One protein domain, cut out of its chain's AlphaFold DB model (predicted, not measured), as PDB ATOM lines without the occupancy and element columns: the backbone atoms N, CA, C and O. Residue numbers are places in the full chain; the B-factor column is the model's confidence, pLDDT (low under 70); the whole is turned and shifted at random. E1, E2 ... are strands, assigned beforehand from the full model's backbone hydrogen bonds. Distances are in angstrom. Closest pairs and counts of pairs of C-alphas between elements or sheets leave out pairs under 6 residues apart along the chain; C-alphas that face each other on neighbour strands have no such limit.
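This is residues 827 to 886 of the 1069 residues of the protein "Phage minor structural protein" of Parvimonas sp. KA00067 (UniProt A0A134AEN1). One twisted sheet of four strands, E1 to E4 side by side in chain order, makes a wall, and the stretch after E4 folds back to pair with that strand. The sheet is a meander, each strand the antiparallel neighbour of the one before. The 60 printed residues, with no named helix, are all strand in class, though under half lie in named elements; the whole is compact, radius of gyration of the C-alphas 11.0 A, spanning 32 by 22 by 17 A.

Residues 827 to 828 pair antiparallel with 832 to 833 of E1, residues 832 to 837. E1 and E2, residues 840 to 846, form a hairpin at 172 degrees; N 835 and O 842 are 2.9 A apart, within hydrogen-bond range. E2 and E3, residues 854 to 861, form a hairpin; N 857 and O 843 are 2.8 A apart. E3 and E4, residues 869 to 875, form a hairpin at 156 degrees; N 858 and O 871 are 2.8 A apart. Edge strands E1 and E4 are apart. Residues 884 to 885 pair antiparallel with 874 to 875 of E4.

E1 begins at C-alpha 832 (34.889, 21.180, 183.220) and spans 15.1 A, E2 20.2 A, E3 20.3 A and E4 18.4 A, ending at C-alpha 875 (36.149, 27.165, 191.360).

The C-alphas of Tyr 850 and Asp 863, the two farthest apart, are 32.2 A apart. The printed part has no cut and no long link. Confidence is under 70 at residues 861 to 867 and 881 to 886.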
ATOM      1  N   LYS A 827      36.958  15.746 179.690       84.88
ATOM      2  CA  LYS A 827      36.406  17.114 179.692       84.88
ATOM      3  C   LYS A 827      34.875  17.125 179.698       84.88
ATOM      4  O   LYS A 827      34.248  16.307 179.033       84.88
ATOM      5  N   ILE A 828      34.290  18.105 180.385       85.25
ATOM      6  CA  ILE A 828      32.846  18.345 180.498       85.25
ATOM      7  C   ILE A 828      32.568  19.798 180.101       85.25
ATOM      8  O   ILE A 828      32.951  20.736 180.801       85.25
ATOM      9  N   GLY A 829      31.909  20.007 178.961       83.31
ATOM     10  CA  GLY A 829      31.799  21.346 178.372       83.31
ATOM     11  C   GLY A 829      33.165  21.920 177.976       83.31
ATOM     12  O   GLY A 829      34.100  21.176 177.683       83.31
ATOM     13  N   ASN A 830      33.285  23.247 177.937       87.50
ATOM     14  CA  ASN A 830      34.515  23.910 177.498       87.50
ATOM     15  C   ASN A 830      35.644  23.828 178.538       87.50
ATOM     16  O   ASN A 830      36.816  23.754 178.156       87.50
ATOM     17  N   TYR A 831      35.296  23.819 179.830       87.88
ATOM     18  CA  TYR A 831      36.261  23.975 180.924       87.88
ATOM     19  C   TYR A 831      36.203  22.875 181.993       87.88
ATOM     20  O   TYR A 831      37.232  22.594 182.600       87.88
ATOM     21  N   GLY A 832      35.056  22.224 182.203       89.69
ATOM     22  CA  GLY A 832      34.889  21.180 183.220       89.69
ATOM     23  C   GLY A 832      35.705  19.923 182.971       89.69
ATOM     24  O   GLY A 832      36.116  19.657 181.837       89.69
ATOM     25  N   TYR A 833      35.902  19.117 184.017       90.25
ATOM     26  CA  TYR A 833      36.627  17.857 183.888       90.25
ATOM     27  C   TYR A 833      36.405  16.829 185.010       90.25
ATOM     28  O   TYR A 833      36.088  17.179 186.143       90.25
ATOM     29  N   PHE A 834      36.695  15.561 184.699       89.69
ATOM     30  CA  PHE A 834      37.038  14.497 185.646       89.69
ATOM     31  C   PHE A 834      38.523  14.156 185.510       89.69
ATOM     32  O   PHE A 834      39.008  13.954 184.393       89.69
ATOM     33  N   ARG A 835      39.253  14.105 186.628       86.44
ATOM     34  CA  ARG A 835      40.703  13.881 186.627       86.44
ATOM     35  C   ARG A 835      41.169  13.155 187.901       86.44
ATOM     36  O   ARG A 835      40.974  13.704 188.987       86.44
ATOM     37  N   PRO A 836      41.855  12.002 187.807       82.38
ATOM     38  CA  PRO A 836      42.657  11.488 188.914       82.38
ATOM     39  C   PRO A 836      43.844  12.425 189.202       82.38
ATOM     40  O   PRO A 836      44.499  12.914 188.280       82.38
ATOM     41  N   ASN A 837      44.125  12.696 190.475       74.38
ATOM     42  CA  ASN A 837      45.323  13.414 190.919       74.38
ATOM     43  C   ASN A 837      46.221  12.483 191.758       74.38
ATOM     44  O   ASN A 837      45.891  11.320 191.982       74.38
ATOM     45  N   SER A 838      47.378  12.978 192.203       73.56
ATOM     46  CA  SER A 838      48.336  12.210 193.018       73.56
ATOM     47  C   SER A 838      47.749  11.678 194.327       73.56
ATOM     48  O   SER A 838      48.271  10.716 194.878       73.56
ATOM     49  N   SER A 839      46.670  12.297 194.804       72.06
ATOM     50  CA  SER A 839      46.094  12.073 196.126       72.06
ATOM     51  C   SER A 839      44.586  11.807 196.015       72.06
ATOM     52  O   SER A 839      43.821  12.302 196.829       72.06
ATOM     53  N   GLY A 840      44.140  11.098 194.968       82.62
ATOM     54  CA  GLY A 840      42.731  10.744 194.761       82.62
ATOM     55  C   GLY A 840      42.126  11.221 193.437       82.62
ATOM     56  O   GLY A 840      42.698  11.054 192.357       82.62
ATOM     57  N   PHE A 841      40.904  11.752 193.498       86.69
ATOM     58  CA  PHE A 841      40.099  12.089 192.324       86.69
ATOM     59  C   PHE A 841      39.438  13.456 192.461       86.69
ATOM     60  O   PHE A 841      38.892  13.783 193.513       86.69
ATOM     61  N   VAL A 842      39.449  14.238 191.380       86.38
ATOM     62  CA  VAL A 842      38.820  15.559 191.314       86.38
ATOM     63  C   VAL A 842      37.835  15.620 190.151       86.38
ATOM     64  O   VAL A 842      38.176  15.325 189.003       86.38
ATOM     65  N   ALA A 843      36.623  16.075 190.450       90.50
ATOM     66  CA  ALA A 843      35.589  16.408 189.483       90.50
ATOM     67  C   ALA A 843      35.276  17.902 189.573       90.50
ATOM     68  O   ALA A 843      35.038  18.405 190.667       90.50
ATOM     69  N   VAL A 844      35.251  18.612 188.445       89.75
ATOM     70  CA  VAL A 844      34.870  20.028 188.389       89.75
ATOM     71  C   VAL A 844      33.810  20.230 187.319       89.75
ATOM     72  O   VAL A 844      34.063  20.040 186.127       89.75
ATOM     73  N   ALA A 845      32.617  20.620 187.761       91.31
ATOM     74  CA  ALA A 845      31.479  20.905 186.905       91.31
ATOM     75  C   ALA A 845      31.355  22.424 186.699       91.31
ATOM     76  O   ALA A 845      31.214  23.161 187.680       91.31
ATOM     77  N   PRO A 846      31.381  22.914 185.448       91.44
ATOM     78  CA  PRO A 846      31.186  24.323 185.164       91.44
ATOM     79  C   PRO A 846      29.707  24.672 185.350       91.44
ATOM     80  O   PRO A 846      28.831  23.830 185.143       91.44
ATOM     81  N   ARG A 847      29.401  25.928 185.696       88.38
ATOM     82  CA  ARG A 847      28.015  26.397 185.892       88.38
ATOM     83  C   ARG A 847      27.125  26.123 184.672       88.38
ATOM     84  O   ARG A 847      25.928  25.893 184.809       88.38
ATOM     85  N   ASN A 848      27.706  26.175 183.477       89.88
ATOM     86  CA  ASN A 848      27.099  25.761 182.214       89.88
ATOM     87  C   ASN A 848      28.199  25.336 181.222       89.88
ATOM     88  O   ASN A 848      29.384  25.464 181.517       89.88
ATOM     89  N   LYS A 849      27.823  24.876 180.018       88.44
ATOM     90  CA  LYS A 849      28.765  24.364 178.998       88.44
ATOM     91  C   LYS A 849      29.914  25.327 178.648       88.44
ATOM     92  O   LYS A 849      30.973  24.856 178.240       88.44
ATOM     93  N   TYR A 850      29.720  26.636 178.792       89.06
ATOM     94  CA  TYR A 850      30.672  27.675 178.386       89.06
ATOM     95  C   TYR A 850      31.346  28.389 179.560       89.06
ATOM     96  O   TYR A 850      32.235  29.198 179.323       89.06
ATOM     97  N   ALA A 851      30.922  28.123 180.794       87.88
ATOM     98  CA  ALA A 851      31.414  28.818 181.973       87.88
ATOM     99  C   ALA A 851      32.791  28.293 182.395       87.88
ATOM    100  O   ALA A 851      33.015  27.081 182.431       87.88
ATOM    101  N   ASP A 852      33.696  29.205 182.727       88.94
ATOM    102  CA  ASP A 852      35.008  28.922 183.305       88.94
ATOM    103  C   ASP A 852      34.990  28.939 184.840       88.94
ATOM    104  O   ASP A 852      36.038  28.797 185.463       88.94
ATOM    105  N   ASP A 853      33.807  29.034 185.447       88.31
ATOM    106  CA  ASP A 853      33.555  28.930 186.879       88.31
ATOM    107  C   ASP A 853      32.528  27.829 187.199       88.31
ATOM    108  O   ASP A 853      31.762  27.373 186.341       88.31
ATOM    109  N   GLY A 854      32.517  27.344 188.443       88.44
ATOM    110  CA  GLY A 854      31.651  26.232 188.824       88.44
ATOM    111  C   GLY A 854      31.934  25.634 190.195       88.44
ATOM    112  O   GLY A 854      32.515  26.279 191.063       88.44
ATOM    113  N   ILE A 855      31.498  24.389 190.386       87.75
ATOM    114  CA  ILE A 855      31.648  23.647 191.643       87.75
ATOM    115  C   ILE A 855      32.534  22.428 191.407       87.75
ATOM    116  O   ILE A 855      32.361  21.693 190.433       87.75
ATOM    117  N   GLY A 856      33.483  22.224 192.311       87.19
ATOM    118  CA  GLY A 856      34.367  21.074 192.333       87.19
ATOM    119  C   GLY A 856      34.136  20.167 193.535       87.19
ATOM    120  O   GLY A 856      33.648  20.593 194.583       87.19
ATOM    121  N   MET A 857      34.513  18.904 193.369       88.25
ATOM    122  CA  MET A 857      34.553  17.884 194.408       88.25
ATOM    123  C   MET A 857      35.871  17.118 194.320       88.25
ATOM    124  O   MET A 857      36.258  16.665 193.242       88.25
ATOM    125  N   GLN A 858      36.520  16.922 195.461       85.75
ATOM    126  CA  GLN A 858      37.655  16.022 195.626       85.75
ATOM    127  C   GLN A 858      37.260  14.820 196.486       85.75
ATOM    128  O   GLN A 858      36.623  14.989 197.525       85.75
ATOM    129  N   LEU A 859      37.668  13.625 196.059       86.38
ATOM    130  CA  LEU A 859      37.500  12.362 196.770       86.38
ATOM    131  C   LEU A 859      38.874  11.771 197.102       86.38
ATOM    132  O   LEU A 859      39.710  11.620 196.214       86.38
ATOM    133  N   SER A 860      39.061  11.361 198.359       75.25
ATOM    134  CA  SER A 860      40.210  10.567 198.828       75.25
ATOM    135  C   SER A 860      41.571  11.296 198.919       75.25
ATOM    136  O   SER A 860      42.599  10.650 198.771       75.25
ATOM    137  N   GLY A 861      41.609  12.599 199.257       69.31
ATOM    138  CA  GLY A 861      42.863  13.274 199.693       69.31
ATOM    139  C   GLY A 861      43.504  12.544 200.888       69.31
ATOM    140  O   GLY A 861      42.766  12.005 201.715       69.31
ATOM    141  N   ASN A 862      44.825  12.435 201.071       61.72
ATOM    142  CA  ASN A 862      45.927  13.416 201.046       61.72
ATOM    143  C   ASN A 862      47.264  12.612 200.945       61.72
ATOM    144  O   ASN A 862      47.298  11.498 201.459       61.72
ATOM    145  N   ASP A 863      48.308  13.037 200.220       53.25
ATOM    146  CA  ASP A 863      49.401  13.901 200.727       53.25
ATOM    147  C   ASP A 863      49.593  15.215 199.926       53.25
ATOM    148  O   ASP A 863      49.080  15.348 198.813       53.25
ATOM    149  N   ASP A 864      50.341  16.163 200.520       52.91
ATOM    150  CA  ASP A 864      50.564  17.579 200.144       52.91
ATOM    151  C   ASP A 864      49.339  18.510 200.278       52.91
ATOM    152  O   ASP A 864      48.761  19.002 199.306       52.91
ATOM    153  N   SER A 865      48.990  18.872 201.521       60.69
ATOM    154  CA  SER A 865      48.072  19.987 201.863       60.69
ATOM    155  C   SER A 865      46.627  19.898 201.330       60.69
ATOM    156  O   SER A 865      45.872  20.866 201.414       60.69
ATOM    157  N   SER A 866      46.208  18.728 200.848       64.94
ATOM    158  CA  SER A 866      44.890  18.487 200.259       64.94
ATOM    159  C   SER A 866      43.886  17.945 201.295       64.94
ATOM    160  O   SER A 866      44.215  17.028 202.045       64.94
ATOM    161  N   PRO A 867      42.638  18.445 201.365       65.94
ATOM    162  CA  PRO A 867      41.653  17.928 202.317       65.94
ATOM    163  C   PRO A 867      41.351  16.438 202.092       65.94
ATOM    164  O   PRO A 867      41.133  16.006 200.955       65.94
ATOM    165  N   SER A 868      41.334  15.655 203.174       70.81
ATOM    166  CA  SER A 868      41.024  14.224 203.124       70.81
ATOM    167  C   SER A 868      39.521  13.945 203.100       70.81
ATOM    168  O   SER A 868      38.714  14.715 203.622       70.81
ATOM    169  N   GLY A 869      39.130  12.822 202.491       78.44
ATOM    170  CA  GLY A 869      37.720  12.435 202.355       78.44
ATOM    171  C   GLY A 869      37.014  13.125 201.183       78.44
ATOM    172  O   GLY A 869      37.541  13.106 200.073       78.44
ATOM    173  N   ILE A 870      35.812  13.669 201.418       83.69
ATOM    174  CA  ILE A 870      35.018  14.410 200.422       83.69
ATOM    175  C   ILE A 870      35.161  15.909 200.691       83.69
ATOM    176  O   ILE A 870      34.737  16.387 201.742       83.69
ATOM    177  N   PHE A 871      35.712  16.654 199.734       80.19
ATOM    178  CA  PHE A 871      35.863  18.108 199.819       80.19
ATOM    179  C   PHE A 871      35.154  18.795 198.655       80.19
ATOM    180  O   PHE A 871      35.501  18.573 197.498       80.19
ATOM    181  N   LEU A 872      34.153  19.620 198.969       85.12
ATOM    182  CA  LEU A 872      33.411  20.434 198.004       85.12
ATOM    183  C   LEU A 872      33.969  21.857 198.008       85.12
ATOM    184  O   LEU A 872      34.204  22.415 199.079       85.12
ATOM    185  N   PHE A 873      34.150  22.452 196.829       80.88
ATOM    186  CA  PHE A 873      34.713  23.797 196.684       80.88
ATOM    187  C   PHE A 873      34.108  24.559 195.502       80.88
ATOM    188  O   PHE A 873      33.641  23.962 194.532       80.88
ATOM    189  N   GLU A 874      34.144  25.890 195.562       84.94
ATOM    190  CA  GLU A 874      33.869  26.736 194.399       84.94
ATOM    191  C   GLU A 874      35.160  26.953 193.602       84.94
ATOM    192  O   GLU A 874      36.238  27.167 194.160       84.94
ATOM    193  N   SER A 875      35.055  26.869 192.277       84.75
ATOM    194  CA  SER A 875      36.149  27.165 191.360       84.75
ATOM    195  C   SER A 875      35.806  28.426 190.577       84.75
ATOM    196  O   SER A 875      34.903  28.410 189.743       84.75
ATOM    197  N   ASN A 876      36.532  29.513 190.847       81.38
ATOM    198  CA  ASN A 876      36.320  30.811 190.193       81.38
ATOM    199  C   ASN A 876      37.009  30.911 188.824       81.38
ATOM    200  O   ASN A 876      36.719  31.817 188.052       81.38
ATOM    201  N   ASN A 877      37.957  30.010 188.545       83.44
ATOM    202  CA  ASN A 877      38.619  29.897 187.251       83.44
ATOM    203  C   ASN A 877      39.163  28.474 187.057       83.44
ATOM    204  O   ASN A 877      40.276  28.131 187.470       83.44
ATOM    205  N   ILE A 878      38.360  27.641 186.405       84.75
ATOM    206  CA  ILE A 878      38.649  26.236 186.120       84.75
ATOM    207  C   ILE A 878      39.824  26.117 185.132       84.75
ATOM    208  O   ILE A 878      40.625  25.185 185.213       84.75
ATOM    209  N   SER A 879      39.975  27.083 184.217       78.62
ATOM    210  CA  SER A 879      40.957  27.028 183.126       78.62
ATOM    211  C   SER A 879      42.420  27.139 183.581       78.62
ATOM    212  O   SER A 879      43.306  26.631 182.894       78.62
ATOM    213  N   GLN A 880      42.681  27.753 184.742       70.50
ATOM    214  CA  GLN A 880      44.033  27.971 185.276       70.50
ATOM    215  C   GLN A 880      44.457  26.970 186.363       70.50
ATOM    216  O   GLN A 880      45.501  27.143 186.983       70.50
ATOM    217  N   GLY A 881      43.683  25.906 186.602       59.84
ATOM    218  CA  GLY A 881      44.035  24.895 187.608       59.84
ATOM    219  C   GLY A 881      43.631  25.242 189.047       59.84
ATOM    220  O   GLY A 881      44.082  24.563 189.963       59.84
ATOM    221  N   GLY A 882      42.743  26.229 189.222       55.31
ATOM    222  CA  GLY A 882      41.946  26.466 190.427       55.31
ATOM    223  C   GLY A 882      42.691  27.063 191.627       55.31
ATOM    224  O   GLY A 882      43.260  26.339 192.438       55.31
ATOM    225  N   SER A 883      42.568  28.378 191.836       52.31
ATOM    226  CA  SER A 883      42.574  28.910 193.202       52.31
ATOM    227  C   SER A 883      41.260  28.494 193.871       52.31
ATOM    228  O   SER A 883      40.180  28.822 193.379       52.31
ATOM    229  N   HIS A 884      41.354  27.728 194.957       62.66
ATOM    230  CA  HIS A 884      40.203  27.340 195.767       62.66
ATOM    231  C   HIS A 884      39.809  28.556 196.595       62.66
ATOM    232  O   HIS A 884      40.548  28.939 197.502       62.66
ATOM    233  N   ASP A 885      38.694  29.194 196.259       56.06
ATOM    234  CA  ASP A 885      38.181  30.279 197.082       56.06
ATOM    235  C   ASP A 885      37.183  29.704 198.085       56.06
ATOM    236  O   ASP A 885      36.281  28.940 197.730       56.06
ATOM    237  N   ILE A 886      37.360  30.046 199.356       53.81
ATOM    238  CA  ILE A 886      36.464  29.618 200.430       53.81
ATOM    239  C   ILE A 886      35.309  30.627 200.458       53.81
ATOM    240  O   ILE A 886      35.203  31.458 201.360       53.81
TER     241      ILE A 886